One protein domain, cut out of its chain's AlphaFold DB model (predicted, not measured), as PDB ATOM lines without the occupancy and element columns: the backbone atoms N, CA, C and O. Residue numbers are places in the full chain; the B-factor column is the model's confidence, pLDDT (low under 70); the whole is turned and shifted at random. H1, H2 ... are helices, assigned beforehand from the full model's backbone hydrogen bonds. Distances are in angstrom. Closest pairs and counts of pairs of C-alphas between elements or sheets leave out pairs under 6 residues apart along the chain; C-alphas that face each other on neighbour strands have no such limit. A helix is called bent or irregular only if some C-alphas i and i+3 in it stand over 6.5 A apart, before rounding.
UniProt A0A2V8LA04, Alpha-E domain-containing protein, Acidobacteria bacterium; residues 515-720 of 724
ATOM      1  N   ARG A 515     138.315 167.944 158.485       88.00
ATOM      2  CA  ARG A 515     139.444 167.536 159.339       88.00
ATOM      3  C   ARG A 515     140.397 168.689 159.655       88.00
ATOM      4  O   ARG A 515     140.875 168.803 160.777       88.00
ATOM      5  N   VAL A 516     140.656 169.571 158.687       86.81
ATOM      6  CA  VAL A 516     141.488 170.770 158.900       86.81
ATOM      7  C   VAL A 516     140.788 171.723 159.873       86.81
ATOM      8  O   VAL A 516     141.442 172.303 160.735       86.81
ATOM      9  N   GLY A 517     139.459 171.851 159.784       88.88
ATOM     10  CA  GLY A 517     138.657 172.590 160.762       88.88
ATOM     11  C   GLY A 517     138.770 172.028 162.179       88.88
ATOM     12  O   GLY A 517     139.051 172.785 163.107       88.88
ATOM     13  N   ASP A 518     138.625 170.711 162.337       91.00
ATOM     14  CA  ASP A 518     138.783 170.026 163.628       91.00
ATOM     15  C   ASP A 518     140.193 170.224 164.210       91.00
ATOM     16  O   ASP A 518     140.358 170.642 165.358       91.00
ATOM     17  N   ASN A 519     141.228 170.058 163.384       92.19
ATOM     18  CA  ASN A 519     142.608 170.313 163.790       92.19
ATOM     19  C   ASN A 519     142.829 171.778 164.201       92.19
ATOM     20  O   ASN A 519     143.483 172.031 165.205       92.19
ATOM     21  N   LEU A 520     142.281 172.765 163.484       92.25
ATOM     22  CA  LEU A 520     142.415 174.178 163.872       92.25
ATOM     23  C   LEU A 520     141.726 174.474 165.206       92.25
ATOM     24  O   LEU A 520     142.268 175.211 166.030       92.25
ATOM     25  N   PHE A 521     140.567 173.867 165.443       94.69
ATOM     26  CA  PHE A 521     139.881 173.948 166.725       94.69
ATOM     27  C   PHE A 521     140.733 173.376 167.863       94.69
ATOM     28  O   PHE A 521     140.943 174.054 168.873       94.69
ATOM     29  N   TRP A 522     141.295 172.178 167.690       95.31
ATOM     30  CA  TRP A 522     142.172 171.573 168.691       95.31
ATOM     31  C   TRP A 522     143.482 172.336 168.875       95.31
ATOM     32  O   TRP A 522     143.922 172.490 170.012       95.31
ATOM     33  N   LEU A 523     144.066 172.882 167.806       93.81
ATOM     34  CA  LEU A 523     145.241 173.750 167.882       93.81
ATOM     35  C   LEU A 523     144.964 174.941 168.806       93.81
ATOM     36  O   LEU A 523     145.763 175.235 169.693       93.81
ATOM     37  N   GLY A 524     143.802 175.583 168.643       93.81
ATOM     38  CA  GLY A 524     143.370 176.689 169.493       93.81
ATOM     39  C   GLY A 524     143.217 176.276 170.954       93.81
ATOM     40  O   GLY A 524     143.733 176.951 171.843       93.81
ATOM     41  N   ARG A 525     142.566 175.135 171.210       94.88
ATOM     42  CA  ARG A 525     142.414 174.602 172.572       94.88
ATOM     43  C   ARG A 525     143.753 174.293 173.227       94.88
ATOM     44  O   ARG A 525     143.981 174.706 174.359       94.88
ATOM     45  N   TYR A 526     144.642 173.577 172.543       94.12
ATOM     46  CA  TYR A 526     145.940 173.220 173.112       94.12
ATOM     47  C   TYR A 526     146.812 174.452 173.344       94.12
ATOM     48  O   TYR A 526     147.431 174.541 174.398       94.12
ATOM     49  N   ALA A 527     146.816 175.424 172.427       92.62
ATOM     50  CA  ALA A 527     147.603 176.645 172.587       92.62
ATOM     51  C   ALA A 527     147.163 177.428 173.830       92.62
ATOM     52  O   ALA A 527     147.991 177.776 174.671       92.62
ATOM     53  N   GLU A 528     145.852 177.622 173.984       93.19
ATOM     54  CA  GLU A 528     145.278 178.312 175.139       93.19
ATOM     55  C   GLU A 528     145.520 177.541 176.445       93.19
ATOM     56  O   GLU A 528     145.850 178.123 177.476       93.19
ATOM     57  N   ARG A 529     145.425 176.208 176.403       92.62
ATOM     58  CA  ARG A 529     145.692 175.351 177.559       92.62
ATOM     59  C   ARG A 529     147.137 175.374 178.005       92.62
ATOM     60  O   ARG A 529     147.381 175.445 179.207       92.62
ATOM     61  N   VAL A 530     148.082 175.322 177.076       92.31
ATOM     62  CA  VAL A 530     149.497 175.463 177.415       92.31
ATOM     63  C   VAL A 530     149.725 176.837 178.047       92.31
ATOM     64  O   VAL A 530     150.306 176.899 179.125       92.31
ATOM     65  N   GLU A 531     149.211 177.918 177.454       91.38
ATOM     66  CA  GLU A 531     149.373 179.272 177.998       91.38
ATOM     67  C   GLU A 531     148.838 179.394 179.433       91.38
ATOM     68  O   GLU A 531     149.565 179.826 180.332       91.38
ATOM     69  N   ALA A 532     147.607 178.946 179.684       90.25
ATOM     70  CA  ALA A 532     147.014 179.009 181.014       90.25
ATOM     71  C   ALA A 532     147.765 178.154 182.043       90.25
ATOM     72  O   ALA A 532     147.956 178.581 183.181       90.25
ATOM     73  N   ARG A 533     148.235 176.963 181.656       90.50
ATOM     74  CA  ARG A 533     149.011 176.084 182.544       90.50
ATOM     75  C   ARG A 533     150.378 176.674 182.876       90.50
ATOM     76  O   ARG A 533     150.788 176.598 184.029       90.50
ATOM     77  N   VAL A 534     151.054 177.295 181.909       91.75
ATOM     78  CA  VAL A 534     152.341 177.968 182.143       91.75
ATOM     79  C   VAL A 534     152.146 179.118 183.123       91.75
ATOM     80  O   VAL A 534     152.881 179.210 184.102       91.75
ATOM     81  N   ARG A 535     151.122 179.956 182.911       90.50
ATOM     82  CA  ARG A 535     150.794 181.073 183.810       90.50
ATOM     83  C   ARG A 535     150.417 180.589 185.213       90.50
ATOM     84  O   ARG A 535     150.889 181.167 186.187       90.50
ATOM     85  N   PHE A 536     149.637 179.512 185.316       90.25
ATOM     86  CA  PHE A 536     149.265 178.884 186.586       90.25
ATOM     87  C   PHE A 536     150.494 178.400 187.361       90.25
ATOM     88  O   PHE A 536     150.702 178.807 188.499       90.25
ATOM     89  N   VAL A 537     151.354 177.593 186.733       89.94
ATOM     90  CA  VAL A 537     152.572 177.082 187.380       89.94
ATOM     91  C   VAL A 537     153.513 178.233 187.741       89.94
ATOM     92  O   VAL A 537     153.999 178.273 188.866       89.94
ATOM     93  N   ARG A 538     153.715 179.207 186.842       88.81
ATOM     94  CA  ARG A 538     154.574 180.377 187.088       88.81
ATOM     95  C   ARG A 538     154.099 181.215 188.274       88.81
ATOM     96  O   ARG A 538     154.932 181.713 189.021       88.81
ATOM     97  N   ALA A 539     152.787 181.376 188.450       87.88
ATOM     98  CA  ALA A 539     152.231 182.114 189.580       87.88
ATOM     99  C   ALA A 539     152.430 181.371 190.911       87.88
ATOM    100  O   ALA A 539     152.685 182.011 191.923       87.88
ATOM    101  N   LEU A 540     152.353 180.035 190.920       88.19
ATOM    102  CA  LEU A 540     152.475 179.239 192.148       88.19
ATOM    103  C   LEU A 540     153.916 178.890 192.529       88.19
ATOM    104  O   LEU A 540     154.198 178.664 193.702       88.19
ATOM    105  N   TRP A 541     154.834 178.846 191.564       86.62
ATOM    106  CA  TRP A 541     156.226 178.449 191.788       86.62
ATOM    107  C   TRP A 541     156.946 179.267 192.880       86.62
ATOM    108  O   TRP A 541     157.617 178.649 193.708       86.62
ATOM    109  N   PRO A 542     156.772 180.606 192.979       84.44
ATOM    110  CA  PRO A 542     157.371 181.414 194.044       84.44
ATOM    111  C   PRO A 542     156.961 181.019 195.469       84.44
ATOM    112  O   PRO A 542     157.706 181.315 196.401       84.44
ATOM    113  N   ALA A 543     155.843 180.304 195.656       81.00
ATOM    114  CA  ALA A 543     155.398 179.817 196.967       81.00
ATOM    115  C   ALA A 543     156.362 178.798 197.609       81.00
ATOM    116  O   ALA A 543     156.239 178.467 198.787       81.00
ATOM    117  N   LEU A 544     157.318 178.277 196.831       79.62
ATOM    118  CA  LEU A 544     158.379 177.389 197.304       79.62
ATOM    119  C   LEU A 544     159.616 178.143 197.823       79.62
ATOM    120  O   LEU A 544     160.508 177.506 198.383       79.62
ATOM    121  N   SER A 545     159.688 179.467 197.640       74.56
ATOM    122  CA  SER A 545     160.780 180.294 198.168       74.56
ATOM    123  C   SER A 545     160.597 180.607 199.658       74.56
ATOM    124  O   SER A 545     159.485 180.605 200.178       74.56
ATOM    125  N   SER A 546     161.707 180.824 200.371       58.03
ATOM    126  CA  SER A 546     161.732 180.990 201.832       58.03
ATOM    127  C   SER A 546     161.520 182.425 202.328       58.03
ATOM    128  O   SER A 546     161.508 182.628 203.538       58.03
ATOM    129  N   GLU A 547     161.387 183.415 201.440       54.81
ATOM    130  CA  GLU A 547     161.156 184.815 201.825       54.81
ATOM    131  C   GLU A 547     159.683 185.195 201.627       54.81
ATOM    132  O   GLU A 547     159.261 185.601 200.546       54.81
ATOM    133  N   GLU A 548     158.897 185.085 202.700       49.53
ATOM    134  CA  GLU A 548     157.489 185.514 202.760       49.53
ATOM    135  C   GLU A 548     157.323 187.058 202.807       49.53
ATOM    136  O   GLU A 548     156.203 187.565 202.816       49.53
ATOM    137  N   ASP A 549     158.414 187.837 202.767       44.16
ATOM    138  CA  ASP A 549     158.448 189.220 203.282       44.16
ATOM    139  C   ASP A 549     158.354 190.370 202.257       44.16
ATOM    140  O   ASP A 549     158.488 191.539 202.621       44.16
ATOM    141  N   PHE A 550     158.052 190.111 200.981       43.56
ATOM    142  CA  PHE A 550     157.912 191.189 199.982       43.56
ATOM    143  C   PHE A 550     156.504 191.364 199.411       43.56
ATOM    144  O   PHE A 550     156.370 191.729 198.248       43.56
ATOM    145  N   GLY A 551     155.441 191.122 200.192       48.78
ATOM    146  CA  GLY A 551     154.071 191.622 199.937       48.78
ATOM    147  C   GLY A 551     153.448 191.347 198.552       48.78
ATOM    148  O   GLY A 551     152.449 191.964 198.197       48.78
ATOM    149  N   ARG A 552     154.066 190.475 197.748       51.22
ATOM    150  CA  ARG A 552     153.744 190.144 196.348       51.22
ATOM    151  C   ARG A 552     153.960 188.656 196.037       51.22
ATOM    152  O   ARG A 552     153.762 188.246 194.897       51.22
ATOM    153  N   ALA A 553     154.416 187.864 197.009       60.72
ATOM    154  CA  ALA A 553     154.679 186.438 196.845       60.72
ATOM    155  C   ALA A 553     153.445 185.617 197.244       60.72
ATOM    156  O   ALA A 553     152.779 185.912 198.234       60.72
ATOM    157  N   VAL A 554     153.143 184.585 196.460       70.50
ATOM    158  CA  VAL A 554     152.070 183.625 196.744       70.50
ATOM    159  C   VAL A 554     152.396 182.846 198.011       70.50
ATOM    160  O   VAL A 554     153.467 182.246 198.087       70.50
ATOM    161  N   SER A 555     151.483 182.811 198.986       79.44
ATOM    162  CA  SER A 555     151.670 181.979 200.178       79.44
ATOM    163  C   SER A 555     151.545 180.492 199.834       79.44
ATOM    164  O   SER A 555     150.758 180.101 198.963       79.44
ATOM    165  N   LEU A 556     152.294 179.641 200.544       82.44
ATOM    166  CA  LEU A 556     152.218 178.184 200.387       82.44
ATOM    167  C   LEU A 556     150.787 177.663 200.597       82.44
ATOM    168  O   LEU A 556     150.331 176.800 199.851       82.44
ATOM    169  N   GLU A 557     150.056 178.238 201.554       81.06
ATOM    170  CA  GLU A 557     148.647 177.924 201.809       81.06
ATOM    171  C   GLU A 557     147.766 178.205 200.583       81.06
ATOM    172  O   GLU A 557     146.956 177.363 200.185       81.06
ATOM    173  N   THR A 558     147.970 179.349 199.920       81.44
ATOM    174  CA  THR A 558     147.207 179.695 198.715       81.44
ATOM    175  C   THR A 558     147.532 178.749 197.560       81.44
ATOM    176  O   THR A 558     146.629 178.321 196.838       81.44
ATOM    177  N   ALA A 559     148.801 178.358 197.407       85.31
ATOM    178  CA  ALA A 559     149.211 177.373 196.409       85.31
ATOM    179  C   ALA A 559     148.578 175.993 196.654       85.31
ATOM    180  O   ALA A 559     148.063 175.392 195.711       85.31
ATOM    181  N   ILE A 560     148.548 175.512 197.903       86.25
ATOM    182  CA  ILE A 560     147.898 174.241 198.265       86.25
ATOM    183  C   ILE A 560     146.400 174.306 197.980       86.25
ATOM    184  O   ILE A 560     145.871 173.403 197.336       86.25
ATOM    185  N   ARG A 561     145.725 175.386 198.391       81.94
ATOM    186  CA  ARG A 561     144.289 175.580 198.147       81.94
ATOM    187  C   ARG A 561     143.957 175.527 196.658       81.94
ATOM    188  O   ARG A 561     143.015 174.841 196.263       81.94
ATOM    189  N   LEU A 562     144.732 176.223 195.827       83.81
ATOM    190  CA  LEU A 562     144.539 176.220 194.377       83.81
ATOM    191  C   LEU A 562     144.813 174.836 193.783       83.81
ATOM    192  O   LEU A 562     143.991 174.323 193.029       83.81
ATOM    193  N   LEU A 563     145.919 174.187 194.143       87.62
ATOM    194  CA  LEU A 563     146.240 172.849 193.644       87.62
ATOM    195  C   LEU A 563     145.202 171.800 194.077       87.62
ATOM    196  O   LEU A 563     144.813 170.970 193.258       87.62
ATOM    197  N   ALA A 564     144.698 171.862 195.309       85.31
ATOM    198  CA  ALA A 564     143.632 170.987 195.795       85.31
ATOM    199  C   ALA A 564     142.298 171.253 195.079       85.31
ATOM    200  O   ALA A 564     141.636 170.315 194.644       85.31
ATOM    201  N   GLY A 565     141.935 172.523 194.863       81.19
ATOM    202  CA  GLY A 565     140.717 172.891 194.133       81.19
ATOM    203  C   GLY A 565     140.706 172.404 192.679       81.19
ATOM    204  O   GLY A 565     139.660 172.031 192.158       81.19
ATOM    205  N   PHE A 566     141.877 172.333 192.040       82.50
ATOM    206  CA  PHE A 566     142.065 171.728 190.714       82.50
ATOM    207  C   PHE A 566     142.284 170.201 190.747       82.50
ATOM    208  O   PHE A 566     142.582 169.607 189.709       82.50
ATOM    209  N   ALA A 567     142.137 169.565 191.914       84.56
ATOM    210  CA  ALA A 567     142.344 168.135 192.148       84.56
ATOM    211  C   ALA A 567     143.762 167.623 191.815       84.56
ATOM    212  O   ALA A 567     143.947 166.452 191.486       84.56
ATOM    213  N   TYR A 568     144.775 168.489 191.911       85.94
ATOM    214  CA  TYR A 568     146.188 168.103 191.812       85.94
ATOM    215  C   TYR A 568     146.773 167.601 193.130       85.94
ATOM    216  O   TYR A 568     147.735 166.836 193.116       85.94
ATOM    217  N   LEU A 569     146.205 168.038 194.253       86.75
ATOM    218  CA  LEU A 569     146.562 167.598 195.598       86.75
ATOM    219  C   LEU A 569     145.317 167.080 196.320       86.75
ATOM    220  O   LEU A 569     144.206 167.541 196.061       86.75
ATOM    221  N   SER A 570     145.510 166.129 197.234       82.69
ATOM    222  CA  SER A 570     144.452 165.681 198.142       82.69
ATOM    223  C   SER A 570     144.232 166.702 199.258       82.69
ATOM    224  O   SER A 570     145.171 167.380 199.685       82.69
ATOM    225  N   GLU A 571     143.011 166.768 199.795       73.19
ATOM    226  CA  GLU A 571     142.696 167.613 200.958       73.19
ATOM    227  C   GLU A 571     143.562 167.263 202.185       73.19
ATOM    228  O   GLU A 571     143.916 168.150 202.961       73.19
ATOM    229  N   GLU A 572     144.002 166.004 202.298       76.44
ATOM    230  CA  GLU A 572     144.921 165.502 203.333       76.44
ATOM    231  C   GLU A 572     146.270 166.241 203.348       76.44
ATOM    232  O   GLU A 572     146.883 166.391 204.404       76.44
ATOM    233  N   THR A 573     146.707 166.772 202.201       79.94
ATOM    234  CA  THR A 573     147.959 167.541 202.089       79.94
ATOM    235  C   THR A 573     147.902 168.826 202.920       79.94
ATOM    236  O   THR A 573     148.911 169.245 203.483       79.94
ATOM    237  N   SER A 574     146.716 169.426 203.071       75.56
ATOM    238  CA  SER A 574     146.528 170.645 203.872       75.56
ATOM    239  C   SER A 574     146.729 170.400 205.373       75.56
ATOM    240  O   SER A 574     147.057 171.331 206.102       75.56
ATOM    241  N   ALA A 575     146.573 169.153 205.836       80.00
ATOM    242  CA  ALA A 575     146.755 168.753 207.233       80.00
ATOM    243  C   ALA A 575     148.156 168.175 207.539       80.00
ATOM    244  O   ALA A 575     148.446 167.857 208.693       80.00
ATOM    245  N   ALA A 576     149.013 168.022 206.523       86.44
ATOM    246  CA  ALA A 576     150.356 167.458 206.653       86.44
ATOM    247  C   ALA A 576     151.363 168.443 207.276       86.44
ATOM    248  O   ALA A 576     151.090 169.635 207.436       86.44
ATOM    249  N   SER A 577     152.564 167.958 207.611       86.75
ATOM    250  CA  SER A 577     153.636 168.826 208.112       86.75
ATOM    251  C   SER A 577     154.099 169.834 207.048       86.75
ATOM    252  O   SER A 577     154.043 169.563 205.849       86.75
ATOM    253  N   LEU A 578     154.638 170.987 207.467       82.75
ATOM    254  CA  LEU A 578     155.119 172.032 206.546       82.75
ATOM    255  C   LEU A 578     156.166 171.509 205.538       82.75
ATOM    256  O   LEU A 578     156.222 171.956 204.392       82.75
ATOM    257  N   GLY A 579     156.998 170.547 205.954       82.25
ATOM    258  CA  GLY A 579     157.970 169.890 205.077       82.25
ATOM    259  C   GLY A 579     157.310 169.019 204.004       82.25
ATOM    260  O   GLY A 579     157.681 169.103 202.834       82.25
ATOM    261  N   GLU A 580     156.301 168.230 204.378       84.75
ATOM    262  CA  GLU A 580     155.529 167.389 203.450       84.75
ATOM    263  C   GLU A 580     154.675 168.223 202.495       84.75
ATOM    264  O   GLU A 580     154.588 167.901 201.309       84.75
ATOM    265  N   GLN A 581     154.102 169.326 202.981       85.31
ATOM    266  CA  GLN A 581     153.387 170.308 202.170       85.31
ATOM    267  C   GLN A 581     154.292 170.886 201.079       85.31
ATOM    268  O   GLN A 581     153.969 170.795 199.892       85.31
ATOM    269  N   ARG A 582     155.465 171.416 201.456       85.06
ATOM    270  CA  ARG A 582     156.441 171.964 200.497       85.06
ATOM    271  C   ARG A 582     156.906 170.919 199.490       85.06
ATOM    272  O   ARG A 582     156.951 171.208 198.295       85.06
ATOM    273  N   TRP A 583     157.213 169.707 199.951       85.75
ATOM    274  CA  TRP A 583     157.632 168.620 199.068       85.75
ATOM    275  C   TRP A 583     156.535 168.227 198.072       85.75
ATOM    276  O   TRP A 583     156.819 168.077 196.885       85.75
ATOM    277  N   SER A 584     155.285 168.113 198.528       88.00
ATOM    278  CA  SER A 584     154.145 167.744 197.680       88.00
ATOM    279  C   SER A 584     153.878 168.808 196.619       88.00
ATOM    280  O   SER A 584     153.789 168.479 195.440       88.00
ATOM    281  N   VAL A 585     153.862 170.091 197.002       88.31
ATOM    282  CA  VAL A 585     153.718 171.210 196.055       88.31
ATOM    283  C   VAL A 585     154.867 171.217 195.043       88.31
ATOM    284  O   VAL A 585     154.621 171.275 193.840       88.31
ATOM    285  N   GLN A 586     156.119 171.094 195.496       87.44
ATOM    286  CA  GLN A 586     157.284 171.059 194.607       87.44
ATOM    287  C   GLN A 586     157.211 169.897 193.615       87.44
ATOM    288  O   GLN A 586     157.480 170.078 192.423       87.44
ATOM    289  N   ARG A 587     156.851 168.706 194.096       86.62
ATOM    290  CA  ARG A 587     156.699 167.512 193.270       86.62
ATOM    291  C   ARG A 587     155.611 167.712 192.220       86.62
ATOM    292  O   ARG A 587     155.900 167.548 191.039       86.62
ATOM    293  N   THR A 588     154.416 168.132 192.629       89.38
ATOM    294  CA  THR A 588     153.281 168.367 191.730       89.38
ATOM    295  C   THR A 588     153.608 169.411 190.670       89.38
ATOM    296  O   THR A 588     153.387 169.165 189.488       89.38
ATOM    297  N   LEU A 589     154.190 170.554 191.048       88.75
ATOM    298  CA  LEU A 589     154.571 171.579 190.076       88.75
ATOM    299  C   LEU A 589     155.649 171.063 189.106       88.75
ATOM    300  O   LEU A 589     155.576 171.334 187.909       88.75
ATOM    301  N   THR A 590     156.610 170.264 189.583       86.12
ATOM    302  CA  THR A 590     157.628 169.636 188.722       86.12
ATOM    303  C   THR A 590     157.002 168.643 187.735       86.12
ATOM    304  O   THR A 590     157.319 168.682 186.544       86.12
ATOM    305  N   GLU A 591     156.094 167.781 188.196       86.56
ATOM    306  CA  GLU A 591     155.358 166.824 187.355       86.56
ATOM    307  C   GLU A 591     154.509 167.562 186.303       86.56
ATOM    308  O   GLU A 591     154.583 167.245 185.114       86.56
ATOM    309  N   MET A 592     153.824 168.644 186.693       88.69
ATOM    310  CA  MET A 592     153.063 169.500 185.776       88.69
ATOM    311  C   MET A 592     153.924 170.140 184.679       88.69
ATOM    312  O   MET A 592     153.392 170.450 183.615       88.69
ATOM    313  N   VAL A 593     155.228 170.340 184.884       86.12
ATOM    314  CA  VAL A 593     156.127 170.886 183.852       86.12
ATOM    315  C   VAL A 593     156.709 169.779 182.970       86.12
ATOM    316  O   VAL A 593     156.673 169.893 181.743       86.12
ATOM    317  N   TYR A 594     157.244 168.712 183.570       82.62
ATOM    318  CA  TYR A 594     158.163 167.797 182.882       82.62
ATOM    319  C   TYR A 594     157.596 166.410 182.544       82.62
ATOM    320  O   TYR A 594     158.197 165.728 181.703       82.62
ATOM    321  N   ASP A 595     156.488 165.972 183.154       81.88
ATOM    322  CA  ASP A 595     155.937 164.623 182.950       81.88
ATOM    323  C   ASP A 595     155.288 164.492 181.556       81.88
ATOM    324  O   ASP A 595     154.310 165.177 181.273       81.88
ATOM    325  N   PRO A 596     155.772 163.627 180.648       77.38
ATOM    326  CA  PRO A 596     155.171 163.461 179.323       77.38
ATOM    327  C   PRO A 596     153.896 162.596 179.307       77.38
ATOM    328  O   PRO A 596     153.244 162.516 178.264       77.38
ATOM    329  N   SER A 597     153.565 161.907 180.400       80.69
ATOM    330  CA  SER A 597     152.470 160.931 180.477       80.69
ATOM    331  C   SER A 597     151.168 161.515 181.031       80.69
ATOM    332  O   SER A 597     150.082 161.069 180.659       80.69
ATOM    333  N   GLN A 598     151.267 162.541 181.877       82.69
ATOM    334  CA  GLN A 598     150.116 163.154 182.524       82.69
ATOM    335  C   GLN A 598     149.434 164.169 181.595       82.69
ATOM    336  O   GLN A 598     150.039 165.153 181.182       82.69
ATOM    337  N   THR A 599     148.145 163.989 181.298       80.69
ATOM    338  CA  THR A 599     147.385 164.871 180.381       80.69
ATOM    339  C   THR A 599     147.279 166.322 180.853       80.69
ATOM    340  O   THR A 599     147.027 167.236 180.065       80.69
ATOM    341  N   SER A 600     147.463 166.555 182.149       78.00
ATOM    342  CA  SER A 600     147.477 167.873 182.770       78.00
ATOM    343  C   SER A 600     148.821 168.595 182.658       78.00
ATOM    344  O   SER A 600     148.864 169.794 182.940       78.00
ATOM    345  N   SER A 601     149.891 167.904 182.256       87.12
ATOM    346  CA  SER A 601     151.224 168.486 182.190       87.12
ATOM    347  C   SER A 601     151.408 169.374 180.961       87.12
ATOM    348  O   SER A 601     150.778 169.206 179.910       87.12
ATOM    349  N   LEU A 602     152.333 170.320 181.074       87.62
ATOM    350  CA  LEU A 602     152.772 171.173 179.981       87.62
ATOM    351  C   LEU A 602     153.373 170.353 178.851       87.62
ATOM    352  O   LEU A 602     153.007 170.551 177.694       87.62
ATOM    353  N   ARG A 603     154.241 169.395 179.178       85.00
ATOM    354  CA  ARG A 603     154.922 168.573 178.181       85.00
ATOM    355  C   ARG A 603     153.952 167.740 177.343       85.00
ATOM    356  O   ARG A 603     154.124 167.670 176.126       85.00
ATOM    357  N   TRP A 604     152.918 167.156 177.953       87.50
ATOM    358  CA  TRP A 604     151.889 166.418 177.215       87.50
ATOM    359  C   TRP A 604     151.076 167.346 176.305       87.50
ATOM    360  O   TRP A 604     150.911 167.063 175.119       87.50
ATOM    361  N   ASN A 605     150.623 168.496 176.816       90.44
ATOM    362  CA  ASN A 605     149.816 169.429 176.022       90.44
ATOM    363  C   ASN A 605     150.615 170.076 174.882       90.44
ATOM    364  O   ASN A 605     150.065 170.301 173.807       90.44
ATOM    365  N   LEU A 606     151.911 170.324 175.075       88.06
ATOM    366  CA  LEU A 606     152.819 170.774 174.019       88.06
ATOM    367  C   LEU A 606     153.037 169.704 172.949       88.06
ATOM    368  O   LEU A 606     153.038 170.019 171.758       88.06
ATOM    369  N   LYS A 607     153.167 168.436 173.354       85.75
ATOM    370  CA  LYS A 607     153.232 167.308 172.419       85.75
ATOM    371  C   LYS A 607     151.967 167.232 171.562       85.75
ATOM    372  O   LYS A 607     152.071 167.078 170.348       85.75
ATOM    373  N   GLU A 608     150.787 167.385 172.162       88.94
ATOM    374  CA  GLU A 608     149.521 167.398 171.421       88.94
ATOM    375  C   GLU A 608     149.353 168.643 170.542       88.94
ATOM    376  O   GLU A 608     148.918 168.523 169.395       88.94
ATOM    377  N   LEU A 609     149.769 169.821 171.023       90.62
ATOM    378  CA  LEU A 609     149.822 171.049 170.226       90.62
ATOM    379  C   LEU A 609     150.655 170.830 168.958       90.62
ATOM    380  O   LEU A 609     150.190 171.130 167.857       90.62
ATOM    381  N   ARG A 610     151.857 170.258 169.104       86.31
ATOM    382  CA  ARG A 610     152.729 169.907 167.978       86.31
ATOM    383  C   ARG A 610     152.065 168.883 167.069       86.31
ATOM    384  O   ARG A 610     152.021 169.104 165.861       86.31
ATOM    385  N   ARG A 611     151.528 167.792 167.628       86.44
ATOM    386  CA  ARG A 611     150.874 166.725 166.859       86.44
ATOM    387  C   ARG A 611     149.819 167.304 165.924       86.44
ATOM    388  O   ARG A 611     149.837 167.006 164.735       86.44
ATOM    389  N   VAL A 612     148.944 168.164 166.440       90.12
ATOM    390  CA  VAL A 612     147.891 168.811 165.648       90.12
ATOM    391  C   VAL A 612     148.465 169.827 164.656       90.12
ATOM    392  O   VAL A 612     148.042 169.855 163.501       90.12
ATOM    393  N   ALA A 613     149.456 170.626 165.059       88.06
ATOM    394  CA  ALA A 613     150.080 171.619 164.187       88.06
ATOM    395  C   ALA A 613     150.764 171.003 162.955       88.06
ATOM    396  O   ALA A 613     150.725 171.604 161.884       88.06
ATOM    397  N   VAL A 614     151.353 169.807 163.069       82.94
ATOM    398  CA  VAL A 614     151.984 169.106 161.933       82.94
ATOM    399  C   VAL A 614     150.969 168.827 160.813       82.94
ATOM    400  O   VAL A 614     151.301 168.969 159.635       82.94
ATOM    401  N   HIS A 615     149.713 168.509 161.151       83.44
ATOM    402  CA  HIS A 615     148.632 168.334 160.165       83.44
ATOM    403  C   HIS A 615     148.144 169.654 159.539       83.44
ATOM    404  O   HIS A 615     147.285 169.618 158.664       83.44
ATOM    405  N   LEU A 616     148.640 170.800 160.010       84.69
ATOM    406  CA  LEU A 616     148.245 172.142 159.580       84.69
ATOM    407  C   LEU A 616     149.419 172.938 159.003       84.69
ATOM    408  O   LEU A 616     149.299 174.149 158.814       84.69
ATOM    409  N   LYS A 617     150.567 172.300 158.751       79.00
ATOM    410  CA  LYS A 617     151.814 172.982 158.384       79.00
ATOM    411  C   LYS A 617     151.647 173.915 157.179       79.00
ATOM    412  O   LYS A 617     152.174 175.019 157.188       79.00
ATOM    413  N   GLU A 618     150.869 173.517 156.179       74.44
ATOM    414  CA  GLU A 618     150.566 174.308 154.978       74.44
ATOM    415  C   GLU A 618     149.628 175.504 155.224       74.44
ATOM    416  O   GLU A 618     149.455 176.354 154.349       74.44
ATOM    417  N   ARG A 619     148.994 175.569 156.399       79.12
ATOM    418  CA  ARG A 619     148.123 176.672 156.834       79.12
ATOM    419  C   ARG A 619     148.809 177.616 157.816       79.12
ATOM    420  O   ARG A 619     148.265 178.682 158.095       79.12
ATOM    421  N   LEU A 620     149.972 177.237 158.335       82.25
ATOM    422  CA  LEU A 620     150.777 178.057 159.229       82.25
ATOM    423  C   LEU A 620     151.843 178.797 158.419       82.25
ATOM    424  O   LEU A 620     152.434 178.246 157.491       82.25
ATOM    425  N   SER A 621     152.112 180.057 158.768       83.19
ATOM    426  CA  SER A 621     153.251 180.764 158.174       83.19
ATOM    427  C   SER A 621     154.567 180.113 158.612       83.19
ATOM    428  O   SER A 621     154.643 179.514 159.688       83.19
ATOM    429  N   SER A 622     155.626 180.269 157.812       78.00
ATOM    430  CA  SER A 622     156.966 179.777 158.166       78.00
ATOM    431  C   SER A 622     157.441 180.319 159.518       78.00
ATOM    432  O   SER A 622     158.054 179.590 160.292       78.00
ATOM    433  N   ASP A 623     157.105 181.570 159.844       84.25
ATOM    434  CA  ASP A 623     157.418 182.158 161.148       84.25
ATOM    435  C   ASP A 623     156.596 181.546 162.285       84.25
ATOM    436  O   ASP A 623     157.155 181.245 163.337       84.25
ATOM    437  N   THR A 624     155.302 181.290 162.073       87.81
ATOM    438  CA  THR A 624     154.457 180.615 163.076       87.81
ATOM    439  C   THR A 624     154.989 179.214 163.378       87.81
ATOM    440  O   THR A 624     155.090 178.817 164.538       87.81
ATOM    441  N   TRP A 625     155.387 178.482 162.333       84.81
ATOM    442  CA  TRP A 625     155.999 177.163 162.458       84.81
ATOM    443  C   TRP A 625     157.336 177.213 163.211       84.81
ATOM    444  O   TRP A 625     157.571 176.413 164.115       84.81
ATOM    445  N   ARG A 626     158.193 178.191 162.897       83.06
ATOM    446  CA  ARG A 626     159.485 178.391 163.570       83.06
ATOM    447  C   ARG A 626     159.327 178.704 165.058       83.06
ATOM    448  O   ARG A 626     160.063 178.152 165.871       83.06
ATOM    449  N   VAL A 627     158.364 179.549 165.427       88.06
ATOM    450  CA  VAL A 627     158.079 179.850 166.841       88.06
ATOM    451  C   VAL A 627     157.568 178.609 167.578       88.06
ATOM    452  O   VAL A 627     157.970 178.369 168.713       88.06
ATOM    453  N   LEU A 628     156.754 177.770 166.929       86.50
ATOM    454  CA  LEU A 628     156.328 176.492 167.504       86.50
ATOM    455  C   LEU A 628     157.507 175.524 167.721       86.50
ATOM    456  O   LEU A 628     157.586 174.880 168.765       86.50
ATOM    457  N   GLN A 629     158.447 175.443 166.775       83.00
ATOM    458  CA  GLN A 629     159.669 174.644 166.946       83.00
ATOM    459  C   GLN A 629     160.550 175.177 168.085       83.00
ATOM    460  O   GLN A 629     161.093 174.401 168.870       83.00
ATOM    461  N   GLN A 630     160.669 176.501 168.210       84.81
ATOM    462  CA  GLN A 630     161.384 177.118 169.324       84.81
ATOM    463  C   GLN A 630     160.717 176.783 170.665       84.81
ATOM    464  O   GLN A 630     161.409 176.405 171.610       84.81
ATOM    465  N   LEU A 631     159.386 176.852 170.733       85.88
ATOM    466  CA  LEU A 631     158.616 176.487 171.921       85.88
ATOM    467  C   LEU A 631     158.909 175.051 172.367       85.88
ATOM    468  O   LEU A 631     159.109 174.808 173.552       85.88
ATOM    469  N   GLU A 632     158.980 174.111 171.428       80.00
ATOM    470  CA  GLU A 632     159.339 172.726 171.722       80.00
ATOM    471  C   GLU A 632     160.781 172.584 172.225       80.00
ATOM    472  O   GLU A 632     161.032 171.851 173.184       80.00
ATOM    473  N   SER A 633     161.726 173.306 171.615       79.88
ATOM    474  CA  SER A 633     163.145 173.232 171.986       79.88
ATOM    475  C   SER A 633     163.410 173.616 173.448       79.88
ATOM    476  O   SER A 633     164.365 173.136 174.053       79.88
ATOM    477  N   HIS A 634     162.532 174.416 174.060       81.12
ATOM    478  CA  HIS A 634     162.621 174.746 175.482       81.12
ATOM    479  C   HIS A 634     162.370 173.534 176.400       81.12
ATOM    480  O   HIS A 634     162.895 173.484 177.510       81.12
ATOM    481  N   PHE A 635     161.624 172.526 175.939       74.12
ATOM    482  CA  PHE A 635     161.246 171.338 176.718       74.12
ATOM    483  C   PHE A 635     161.986 170.062 176.290       74.12
ATOM    484  O   PHE A 635     161.627 168.960 176.718       74.12
ATOM    485  N   SER A 636     163.026 170.180 175.456       67.06
ATOM    486  CA  SER A 636     163.842 169.030 175.047       67.06
ATOM    487  C   SER A 636     164.819 168.565 176.135       67.06
ATOM    488  O   SER A 636     165.307 167.439 176.071       67.06
ATOM    489  N   ALA A 637     165.111 169.401 177.135       64.25
ATOM    490  CA  ALA A 637     165.979 169.053 178.259       64.25
ATOM    491  C   ALA A 637     165.229 168.268 179.354       64.25
ATOM    492  O   ALA A 637     164.057 168.519 179.636       64.25
ATOM    493  N   PHE A 638     165.915 167.321 180.001       65.75
ATOM    494  CA  PHE A 638     165.389 166.614 181.174       65.75
ATOM    495  C   PHE A 638     165.309 167.539 182.394       65.75
ATOM    496  O   PHE A 638     166.089 168.484 182.517       65.75
ATOM    497  N   ALA A 639     164.398 167.227 183.321       68.00
ATOM    498  CA  ALA A 639     164.316 167.925 184.600       68.00
ATOM    499  C   ALA A 639     165.671 167.842 185.339       68.00
ATOM    500  O   ALA A 639     166.201 166.736 185.499       68.00
ATOM    501  N   PRO A 640     166.239 168.968 185.809       70.94
ATOM    502  CA  PRO A 640     167.479 168.951 186.576       70.94
ATOM    503  C   PRO A 640     167.392 168.040 187.813       70.94
ATOM    504  O   PRO A 640     166.369 167.987 188.503       70.94
ATOM    505  N   ALA A 641     168.477 167.331 188.136       69.88
ATOM    506  CA  ALA A 641     168.522 166.460 189.315       69.88
ATOM    507  C   ALA A 641     168.551 167.257 190.637       69.88
ATOM    508  O   ALA A 641     167.991 166.810 191.640       69.88
ATOM    509  N   ASN A 642     169.153 168.452 190.628       76.56
ATOM    510  CA  ASN A 642     169.266 169.344 191.785       76.56
ATOM    511  C   ASN A 642     167.993 170.199 191.963       76.56
ATOM    512  O   ASN A 642     167.525 170.819 191.011       76.56
ATOM    513  N   ALA A 643     167.457 170.250 193.188       69.81
ATOM    514  CA  ALA A 643     166.255 171.004 193.546       69.81
ATOM    515  C   ALA A 643     166.370 172.522 193.309       69.81
ATOM    516  O   ALA A 643     165.430 173.111 192.777       69.81
ATOM    517  N   ASP A 644     167.515 173.135 193.612       67.81
ATOM    518  CA  ASP A 644     167.732 174.578 193.427       67.81
ATOM    519  C   ASP A 644     167.826 174.932 191.939       67.81
ATOM    520  O   ASP A 644     167.268 175.927 191.473       67.81
ATOM    521  N   GLN A 645     168.470 174.059 191.155       74.69
ATOM    522  CA  GLN A 645     168.523 174.191 189.696       74.69
ATOM    523  C   GLN A 645     167.151 173.970 189.053       74.69
ATOM    524  O   GLN A 645     166.839 174.635 188.068       74.69
ATOM    525  N   ARG A 646     166.314 173.075 189.604       76.38
ATOM    526  CA  ARG A 646     164.911 172.935 189.183       76.38
ATOM    527  C   ARG A 646     164.119 174.201 189.474       76.38
ATOM    528  O   ARG A 646     163.322 174.600 188.636       76.38
ATOM    529  N   TYR A 647     164.332 174.822 190.634       73.44
ATOM    530  CA  TYR A 647     163.602 176.024 191.016       73.44
ATOM    531  C   TYR A 647     163.921 177.204 190.086       73.44
ATOM    532  O   TYR A 647     163.007 177.728 189.451       73.44
ATOM    533  N   LEU A 648     165.202 177.576 189.961       73.00
ATOM    534  CA  LEU A 648     165.635 178.704 189.124       73.00
ATOM    535  C   LEU A 648     165.429 178.418 187.630       73.00
ATOM    536  O   LEU A 648     164.807 179.209 186.926       73.00
ATOM    537  N   GLY A 649     165.870 177.247 187.162       76.75
ATOM    538  CA  GLY A 649     165.720 176.856 185.760       76.75
ATOM    539  C   GLY A 649     164.261 176.661 185.335       76.75
ATOM    540  O   GLY A 649     163.940 176.858 184.168       76.75
ATOM    541  N   GLY A 650     163.370 176.304 186.268       78.25
ATOM    542  CA  GLY A 650     161.933 176.183 186.025       78.25
ATOM    543  C   GLY A 650     161.260 177.532 185.775       78.25
ATOM    544  O   GLY A 650     160.489 177.650 184.826       78.25
ATOM    545  N   LEU A 651     161.576 178.561 186.568       81.50
ATOM    546  CA  LEU A 651     161.045 179.916 186.360       81.50
ATOM    547  C   LEU A 651     161.527 180.519 185.038       81.50
ATOM    548  O   LEU A 651     160.695 180.948 184.238       81.50
ATOM    549  N   ASP A 652     162.835 180.458 184.768       84.62
ATOM    550  CA  ASP A 652     163.415 180.945 183.510       84.62
ATOM    551  C   ASP A 652     162.795 180.235 182.295       84.62
ATOM    552  O   ASP A 652     162.492 180.856 181.272       84.62
ATOM    553  N   LEU A 653     162.571 178.920 182.398       85.94
ATOM    554  CA  LEU A 653     161.875 178.145 181.377       85.94
ATOM    555  C   LEU A 653     160.452 178.672 181.159       85.94
ATOM    556  O   LEU A 653     160.078 178.962 180.023       85.94
ATOM    557  N   LEU A 654     159.660 178.810 182.226       88.81
ATOM    558  CA  LEU A 654     158.269 179.262 182.137       88.81
ATOM    559  C   LEU A 654     158.169 180.677 181.547       88.81
ATOM    560  O   LEU A 654     157.308 180.907 180.700       88.81
ATOM    561  N   ASP A 655     159.064 181.597 181.909       87.88
ATOM    562  CA  ASP A 655     159.089 182.954 181.351       87.88
ATOM    563  C   ASP A 655     159.401 182.974 179.852       87.88
ATOM    564  O   ASP A 655     158.673 183.594 179.067       87.88
ATOM    565  N   ASN A 656     160.420 182.227 179.419       88.81
ATOM    566  CA  ASN A 656     160.738 182.085 177.997       88.81
ATOM    567  C   ASN A 656     159.577 181.458 177.209       88.81
ATOM    568  O   ASN A 656     159.308 181.821 176.058       88.81
ATOM    569  N   VAL A 657     158.854 180.529 177.832       89.75
ATOM    570  CA  VAL A 657     157.692 179.863 177.241       89.75
ATOM    571  C   VAL A 657     156.504 180.814 177.109       89.75
ATOM    572  O   VAL A 657     155.892 180.831 176.042       89.75
ATOM    573  N   VAL A 658     156.210 181.658 178.107       89.38
ATOM    574  CA  VAL A 658     155.170 182.702 177.995       89.38
ATOM    575  C   VAL A 658     155.476 183.650 176.836       89.38
ATOM    576  O   VAL A 658     154.591 183.920 176.020       89.38
ATOM    577  N   LEU A 659     156.724 184.118 176.714       90.12
ATOM    578  CA  LEU A 659     157.142 185.005 175.621       90.12
ATOM    579  C   LEU A 659     156.959 184.340 174.250       90.12
ATOM    580  O   LEU A 659     156.426 184.944 173.318       90.12
ATOM    581  N   THR A 660     157.345 183.071 174.136       91.38
ATOM    582  CA  THR A 660     157.241 182.312 172.882       91.38
ATOM    583  C   THR A 660     155.785 182.011 172.517       91.38
ATOM    584  O   THR A 660     155.404 182.152 171.356       91.38
ATOM    585  N   LEU A 661     154.937 181.669 173.492       90.00
ATOM    586  CA  LEU A 661     153.492 181.489 173.295       90.00
ATOM    587  C   LEU A 661     152.798 182.794 172.904       90.00
ATOM    588  O   LEU A 661     151.923 182.787 172.041       90.00
ATOM    589  N   SER A 662     153.226 183.917 173.480       90.19
ATOM    590  CA  SER A 662     152.735 185.247 173.110       90.19
ATOM    591  C   SER A 662     153.075 185.566 171.654       90.19
ATOM    592  O   SER A 662     152.198 185.983 170.896       90.19
ATOM    593  N   ALA A 663     154.312 185.286 171.227       91.81
ATOM    594  CA  ALA A 663     154.722 185.416 169.830       91.81
ATOM    595  C   ALA A 663     153.920 184.484 168.905       91.81
ATOM    596  O   ALA A 663     153.438 184.919 167.862       91.81
ATOM    597  N   PHE A 664     153.712 183.224 169.303       90.62
ATOM    598  CA  PHE A 664     152.911 182.255 168.550       90.62
ATOM    599  C   PHE A 664     151.463 182.731 168.378       90.62
ATOM    600  O   PHE A 664     150.935 182.756 167.267       90.62
ATOM    601  N   SER A 665     150.837 183.175 169.469       87.06
ATOM    602  CA  SER A 665     149.483 183.728 169.484       87.06
ATOM    603  C   SER A 665     149.370 184.975 168.600       87.06
ATOM    604  O   SER A 665     148.444 185.064 167.793       87.06
ATOM    605  N   GLY A 666     150.324 185.906 168.698       89.44
ATOM    606  CA  GLY A 666     150.364 187.116 167.873       89.44
ATOM    607  C   GLY A 666     150.474 186.799 166.381       89.44
ATOM    608  O   GLY A 666     149.647 187.252 165.591       89.44
ATOM    609  N   LEU A 667     151.421 185.933 166.005       89.81
ATOM    610  CA  LEU A 667     151.614 185.506 164.617       89.81
ATOM    611  C   LEU A 667     150.389 184.784 164.051       89.81
ATOM    612  O   LEU A 667     150.037 185.011 162.893       89.81
ATOM    613  N   LEU A 668     149.712 183.954 164.852       84.44
ATOM    614  CA  LEU A 668     148.455 183.321 164.455       84.44
ATOM    615  C   LEU A 668     147.356 184.357 164.182       84.44
ATOM    616  O   LEU A 668     146.605 184.210 163.219       84.44
ATOM    617  N   MET A 669     147.243 185.402 165.004       82.12
ATOM    618  CA  MET A 669     146.216 186.436 164.831       82.12
ATOM    619  C   MET A 669     146.472 187.350 163.626       82.12
ATOM    620  O   MET A 669     145.503 187.829 163.023       82.12
ATOM    621  N   GLU A 670     147.742 187.586 163.296       85.00
ATOM    622  CA  GLU A 670     148.171 188.482 162.219       85.00
ATOM    623  C   GLU A 670     148.212 187.785 160.850       85.00
ATOM    624  O   GLU A 670     147.723 188.336 159.866       85.00
ATOM    625  N   ASN A 671     148.717 186.547 160.784       79.75
ATOM    626  CA  ASN A 671     148.976 185.860 159.512       79.75
ATOM    627  C   ASN A 671     147.837 184.946 159.035       79.75
ATOM    628  O   ASN A 671     147.878 184.457 157.905       79.75
ATOM    629  N   THR A 672     146.825 184.681 159.866       75.25
ATOM    630  CA  THR A 672     145.721 183.793 159.474       75.25
ATOM    631  C   THR A 672     144.634 184.564 158.731       75.25
ATOM    632  O   THR A 672     144.001 185.469 159.282       75.25
ATOM    633  N   THR A 673     144.334 184.148 157.499       78.50
ATOM    634  CA  THR A 673     143.201 184.676 156.727       78.50
ATOM    635  C   THR A 673     141.895 184.534 157.514       78.50
ATOM    636  O   THR A 673     141.552 183.446 157.986       78.50
ATOM    637  N   ARG A 674     141.124 185.624 157.626       80.44
ATOM    638  CA  ARG A 674     139.870 185.707 158.399       80.44
ATOM    639  C   ARG A 674     138.698 184.967 157.727       80.44
ATOM    640  O   ARG A 674     137.716 185.573 157.314       80.44
ATOM    641  N   GLY A 675     138.804 183.643 157.630       83.56
ATOM    642  CA  GLY A 675     137.779 182.731 157.109       83.56
ATOM    643  C   GLY A 675     137.326 181.690 158.139       83.56
ATOM    644  O   GLY A 675     137.500 181.872 159.345       83.56
ATOM    645  N   PHE A 676     136.765 180.568 157.669       85.44
ATOM    646  CA  PHE A 676     136.334 179.471 158.547       85.44
ATOM    647  C   PHE A 676     137.469 178.923 159.417       85.44
ATOM    648  O   PHE A 676     137.254 178.692 160.601       85.44
ATOM    649  N   GLY A 677     138.681 178.787 158.870       85.75
ATOM    650  CA  GLY A 677     139.823 178.273 159.629       85.75
ATOM    651  C   GLY A 677     140.146 179.115 160.867       85.75
ATOM    652  O   GLY A 677     140.267 178.581 161.966       85.75
ATOM    653  N   TRP A 678     140.175 180.442 160.710       88.50
ATOM    654  CA  TRP A 678     140.354 181.371 161.828       88.50
ATOM    655  C   TRP A 678     139.227 181.263 162.866       88.50
ATOM    656  O   TRP A 678     139.486 181.309 164.066       88.50
ATOM    657  N   ARG A 679     137.974 181.072 162.427       90.94
ATOM    658  CA  ARG A 679     136.834 180.904 163.345       90.94
ATOM    659  C   ARG A 679     136.943 179.626 164.171       90.94
ATOM    660  O   ARG A 679     136.703 179.689 165.368       90.94
ATOM    661  N   PHE A 680     137.306 178.494 163.567       92.12
ATOM    662  CA  PHE A 680     137.499 177.235 164.304       92.12
ATOM    663  C   PHE A 680     138.615 177.364 165.342       92.12
ATOM    664  O   PHE A 680     138.416 176.977 166.494       92.12
ATOM    665  N   LEU A 681     139.734 177.989 164.960       92.19
ATOM    666  CA  LEU A 681     140.826 178.310 165.877       92.19
ATOM    667  C   LEU A 681     140.328 179.134 167.074       92.19
ATOM    668  O   LEU A 681     140.577 178.762 168.221       92.19
ATOM    669  N   GLU A 682     139.586 180.216 166.828       93.88
ATOM    670  CA  GLU A 682     139.067 181.055 167.912       93.88
ATOM    671  C   GLU A 682     137.995 180.372 168.758       93.88
ATOM    672  O   GLU A 682     138.004 180.521 169.974       93.88
ATOM    673  N   ILE A 683     137.100 179.576 168.171       95.38
ATOM    674  CA  ILE A 683     136.130 178.791 168.949       95.38
ATOM    675  C   ILE A 683     136.872 177.893 169.946       95.38
ATOM    676  O   ILE A 683     136.513 177.860 171.124       95.38
ATOM    677  N   GLY A 684     137.932 177.215 169.492       95.44
ATOM    678  CA  GLY A 684     138.789 176.404 170.350       95.44
ATOM    679  C   GLY A 684     139.395 177.218 171.494       95.44
ATOM    680  O   GLY A 684     139.193 176.884 172.663       95.44
ATOM    681  N   ARG A 685     140.076 178.324 171.174       94.50
ATOM    682  CA  ARG A 685     140.717 179.194 172.174       94.50
ATOM    683  C   ARG A 685     139.726 179.759 173.186       94.50
ATOM    684  O   ARG A 685     139.922 179.633 174.389       94.50
ATOM    685  N   ARG A 686     138.640 180.373 172.713       95.38
ATOM    686  CA  ARG A 686     137.655 181.045 173.572       95.38
ATOM    687  C   ARG A 686     136.942 180.069 174.488       95.38
ATOM    688  O   ARG A 686     136.737 180.392 175.653       95.38
ATOM    689  N   MET A 687     136.600 178.882 173.990       96.69
ATOM    690  CA  MET A 687     135.989 177.858 174.827       96.69
ATOM    691  C   MET A 687     136.965 177.331 175.880       96.69
ATOM    692  O   MET A 687     136.581 177.189 177.037       96.69
ATOM    693  N   GLU A 688     138.213 177.047 175.504       94.88
ATOM    694  CA  GLU A 688     139.217 176.578 176.461       94.88
ATOM    695  C   GLU A 688     139.474 177.630 177.552       94.88
ATOM    696  O   GLU A 688     139.417 177.295 178.737       94.88
ATOM    697  N   ARG A 689     139.632 178.905 177.173       93.69
ATOM    698  CA  ARG A 689     139.753 180.025 178.115       93.69
ATOM    699  C   ARG A 689     138.546 180.112 179.046       93.69
ATOM    700  O   ARG A 689     138.720 180.192 180.255       93.69
ATOM    701  N   ALA A 690     137.326 180.060 178.507       95.19
ATOM    702  CA  ALA A 690     136.106 180.144 179.309       95.19
ATOM    703  C   ALA A 690     136.013 179.015 180.349       95.19
ATOM    704  O   ALA A 690     135.665 179.274 181.502       95.19
ATOM    705  N   LEU A 691     136.360 177.781 179.966       92.31
ATOM    706  CA  LEU A 691     136.389 176.636 180.881       92.31
ATOM    707  C   LEU A 691     137.423 176.836 181.993       92.31
ATOM    708  O   LEU A 691     137.108 176.641 183.163       92.31
ATOM    709  N   GLN A 692     138.632 177.269 181.642       89.06
ATOM    710  CA  GLN A 692     139.712 177.476 182.607       89.06
ATOM    711  C   GLN A 692     139.429 178.627 183.562       89.06
ATOM    712  O   GLN A 692     139.640 178.478 184.759       89.06
ATOM    713  N   THR A 693     138.913 179.751 183.063       89.69
ATOM    714  CA  THR A 693     138.504 180.874 183.912       89.69
ATOM    715  C   THR A 693     137.370 180.460 184.847       89.69
ATOM    716  O   THR A 693     137.425 180.772 186.032       89.69
ATOM    717  N   SER A 694     136.374 179.715 184.356       90.56
ATOM    718  CA  SER A 694     135.269 179.229 185.195       90.56
ATOM    719  C   SER A 694     135.769 178.307 186.305       90.56
ATOM    720  O   SER A 694     135.373 178.461 187.458       90.56
ATOM    721  N   GLU A 695     136.677 177.389 185.976       86.06
ATOM    722  CA  GLU A 695     137.285 176.472 186.939       86.06
ATOM    723  C   GLU A 695     138.158 177.208 187.961       86.06
ATOM    724  O   GLU A 695     138.050 176.979 189.162       86.06
ATOM    725  N   LEU A 696     138.963 178.162 187.498       84.25
ATOM    726  CA  LEU A 696     139.813 178.990 188.342       84.25
ATOM    727  C   LEU A 696     138.988 179.809 189.350       84.25
ATOM    728  O   LEU A 696     139.337 179.861 190.531       84.25
ATOM    729  N   LEU A 697     137.869 180.393 188.912       85.81
ATOM    730  CA  LEU A 697     136.936 181.115 189.781       85.81
ATOM    731  C   LEU A 697     136.229 180.164 190.752       85.81
ATOM    732  O   LEU A 697     136.142 180.468 191.940       85.81
ATOM    733  N   ARG A 698     135.770 178.998 190.279       83.69
ATOM    734  CA  ARG A 698     135.110 177.974 191.105       83.69
ATOM    735  C   ARG A 698     136.021 177.494 192.233       83.69
ATOM    736  O   ARG A 698     135.592 177.460 193.382       83.69
ATOM    737  N   SER A 699     137.273 177.169 191.932       77.88
ATOM    738  CA  SER A 699     138.236 176.634 192.903       77.88
ATOM    739  C   SER A 699     138.735 177.692 193.889       77.88
ATOM    740  O   SER A 699     138.996 177.391 195.051       77.88
ATOM    741  N   SER A 700     138.804 178.954 193.462       72.69
ATOM    742  CA  SER A 700     139.300 180.046 194.307       72.69
ATOM    743  C   SER A 700     138.216 180.674 195.184       72.69
ATOM    744  O   SER A 700     138.481 180.990 196.342       72.69
ATOM    745  N   LEU A 701     136.990 180.831 194.674       74.12
ATOM    746  CA  LEU A 701     135.912 181.583 195.337       74.12
ATOM    747  C   LEU A 701     134.906 180.708 196.108       74.12
ATOM    748  O   LEU A 701     134.020 181.244 196.767       74.12
ATOM    749  N   SER A 702     135.022 179.377 196.050       65.19
ATOM    750  CA  SER A 702     134.082 178.451 196.710       65.19
ATOM    751  C   SER A 702     134.251 178.325 198.231       65.19
ATOM    752  O   SER A 702     133.348 177.812 198.887       65.19
ATOM    753  N   SER A 703     135.355 178.812 198.814       56.00
ATOM    754  CA  SER A 703     135.595 178.786 200.267       56.00
ATOM    755  C   SER A 703     135.586 180.198 200.868       56.00
ATOM    756  O   SER A 703     136.430 181.040 200.547       56.00
ATOM    757  N   ALA A 704     134.605 180.444 201.744       49.59
ATOM    758  CA  ALA A 704     134.391 181.680 202.494       49.59
ATOM    759  C   ALA A 704     135.340 181.786 203.707       49.59
ATOM    760  O   ALA A 704     134.900 181.735 204.855       49.59
ATOM    761  N   ALA A 705     136.645 181.911 203.457       52.47
ATOM    762  CA  ALA A 705     137.656 182.167 204.489       52.47
ATOM    763  C   ALA A 705     138.240 183.590 204.373       52.47
ATOM    764  O   ALA A 705     138.236 184.188 203.298       52.47
ATOM    765  N   ALA A 706     138.722 184.119 205.501       51.94
ATOM    766  CA  ALA A 706     138.909 185.539 205.821       51.94
ATOM    767  C   ALA A 706     139.951 186.339 205.001       51.94
ATOM    768  O   ALA A 706     140.030 187.551 205.178       51.94
ATOM    769  N   GLU A 707     140.699 185.725 204.079       59.69
ATOM    770  CA  GLU A 707     141.730 186.401 203.272       59.69
ATOM    771  C   GLU A 707     141.501 186.192 201.769       59.69
ATOM    772  O   GLU A 707     142.143 185.388 201.096       59.69
ATOM    773  N   VAL A 708     140.524 186.922 201.230       67.56
ATOM    774  CA  VAL A 708     140.157 186.880 199.805       67.56
ATOM    775  C   VAL A 708     141.196 187.609 198.933       67.56
ATOM    776  O   VAL A 708     141.409 187.229 197.784       67.56
ATOM    777  N   GLU A 709     141.885 188.610 199.483       75.12
ATOM    778  CA  GLU A 709     142.774 189.513 198.740       75.12
ATOM    779  C   GLU A 709     143.993 188.812 198.096       75.12
ATOM    780  O   GLU A 709     144.173 188.965 196.886       75.12
ATOM    781  N   PRO A 710     144.787 187.970 198.797       73.75
ATOM    782  CA  PRO A 710     145.916 187.272 198.170       73.75
ATOM    783  C   PRO A 710     145.469 186.302 197.069       73.75
ATOM    784  O   PRO A 710     146.101 186.203 196.016       73.75
ATOM    785  N   CYS A 711     144.331 185.628 197.274       74.75
ATOM    786  CA  CYS A 711     143.727 184.770 196.258       74.75
ATOM    787  C   CYS A 711     143.331 185.585 195.018       74.75
ATOM    788  O   CYS A 711     143.662 185.187 193.904       74.75
ATOM    789  N   LEU A 712     142.672 186.739 195.186       80.31
ATOM    790  CA  LEU A 712     142.303 187.620 194.072       80.31
ATOM    791  C   LEU A 712     143.529 188.150 193.314       80.31
ATOM    792  O   LEU A 712     143.515 188.166 192.085       80.31
ATOM    793  N   GLN A 713     144.605 188.528 194.005       79.69
ATOM    794  CA  GLN A 713     145.836 188.993 193.356       79.69
ATOM    795  C   GLN A 713     146.475 187.906 192.484       79.69
ATOM    796  O   GLN A 713     146.884 188.174 191.352       79.69
ATOM    797  N   ILE A 714     146.485 186.660 192.959       80.44
ATOM    798  CA  ILE A 714     146.980 185.510 192.191       80.44
ATOM    799  C   ILE A 714     146.081 185.216 190.996       80.44
ATOM    800  O   ILE A 714     146.577 184.932 189.907       80.44
ATOM    801  N   LEU A 715     144.762 185.332 191.161       83.50
ATOM    802  CA  LEU A 715     143.817 185.211 190.054       83.50
ATOM    803  C   LEU A 715     144.081 186.250 188.961       83.50
ATOM    804  O   LEU A 715     144.122 185.892 187.782       83.50
ATOM    805  N   LEU A 716     144.306 187.510 189.342       85.50
ATOM    806  CA  LEU A 716     144.660 188.579 188.407       85.50
ATOM    807  C   LEU A 716     146.006 188.305 187.725       85.50
ATOM    808  O   LEU A 716     146.136 188.544 186.527       85.50
ATOM    809  N   GLN A 717     146.987 187.753 188.444       84.19
ATOM    810  CA  GLN A 717     148.284 187.384 187.874       84.19
ATOM    811  C   GLN A 717     148.178 186.218 186.876       84.19
ATOM    812  O   GLN A 717     148.765 186.282 185.794       84.19
ATOM    813  N   ILE A 718     147.418 185.167 187.201       86.25
ATOM    814  CA  ILE A 718     147.172 184.025 186.303       86.25
ATOM    815  C   ILE A 718     146.401 184.486 185.059       86.25
ATOM    816  O   ILE A 718     146.714 184.059 183.947       86.25
ATOM    817  N   GLY A 719     145.422 185.378 185.239       82.88
ATOM    818  CA  GLY A 719     144.592 185.945 184.174       82.88
ATOM    819  C   GLY A 719     145.209 187.117 183.402       82.88
ATOM    820  O   GLY A 719     144.517 187.700 182.571       82.88
ATOM    821  N   ASP A 720     146.467 187.488 183.669       80.69
ATOM    822  CA  ASP A 720     147.162 188.636 183.052       80.69
ATOM    823  C   ASP A 720     146.416 189.976 183.151       80.69
ATOM    824  O   ASP A 720     146.432 190.799 182.241       80.69
TER     825      ASP A 720
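What this domain is: This is residues 515 to 720 of the 724 residues of the protein "Alpha-E domain-containing protein" of Acidobacteria bacterium (UniProt A0A2V8LA04). One long helix, H1, runs through the core, with other helices packed lengthwise round it: H8 on one side, H7 on another, and H4 and H5, nearly end to end in one line, on a third. H6 packs on H7, and the short H2, H3 and H9 gather toward the end of the body where H1 ends. The printed part has 206 residues with nine named helices, H1 to H9 in order, and no named strand: its class is all helix. It is compact, with a radius of gyration of the C-alphas of 17.8 A, and spans 53 by 38 by 30 A.

How they stand to each other: H1, residues 515 to 544, is the hub and touches six helices. Its residues 540 to 544 touch H2, residues 556 to 565, in a helical hairpin; the closest C-alphas, of Ala 543 and Leu 556, are 4.9 A apart. H3, residues 571 to 575, touches H2 but is apart from H1. H4, residues 578 to 594, touches H1 through Val 537 and Leu 589, their C-alphas 6.4 A apart. H5, residues 602 to 614, runs the same way as H4 at a shallow tilt of 11 degrees; it touches H1, closest at the C-alphas of Tyr 526 and Leu 609, 5.3 A. H6, residues 622 to 633, and H7, residues 643 to 671, form a helical hairpin at 13 degrees, with the C-alphas of Thr 624 and Leu 667 closest at 5.9 A. H7 touches H1 at a tilt of 34 degrees, only just shallow, the C-alphas of Val 534 and Leu 654 closest at 6.1 A. H1, H4, H5, H6 and H7 form a bundle, helices set alongside one another. H8, residues 676 to 701, touches H1, the same way at 31 degrees; Phe 521 and Gly 684 have the closest C-alphas, 4.5 A. H9, residues 708 to 718, touches residues 532 to 539 of H1 at a steep tilt of 47 degrees, the C-alphas of Arg 535 and Ile 718 closest at 5.3 A. Every O i to N i+4 pair is within hydrogen-bond range in H2 and H4 to H9; H1 has 23 of 26, and H3 0 of 1 but 2 of 2 O i to N i+3 pairs.

Where its parts are: H1 begins at C-alpha 515, (139.444, 167.536, 159.339), and covers 43.6 A; it is irregular, but only just, with C-alphas 539 and 542 6.8 A apart. H7 covers 41.0 A, H8 36.9 A and H4 24.2 A. H9 ends at C-alpha 718, (147.172, 184.025, 186.303).

The domain as a whole: The C-alphas farthest apart, of Ser 577 and Gly 675, are 55.2 A apart. The printed part has no cut; the link from H1 to H2 is long. The mean pLDDT of the printed part is 82.4, with residues 546 to 553 and 702 to 708 among those under 70.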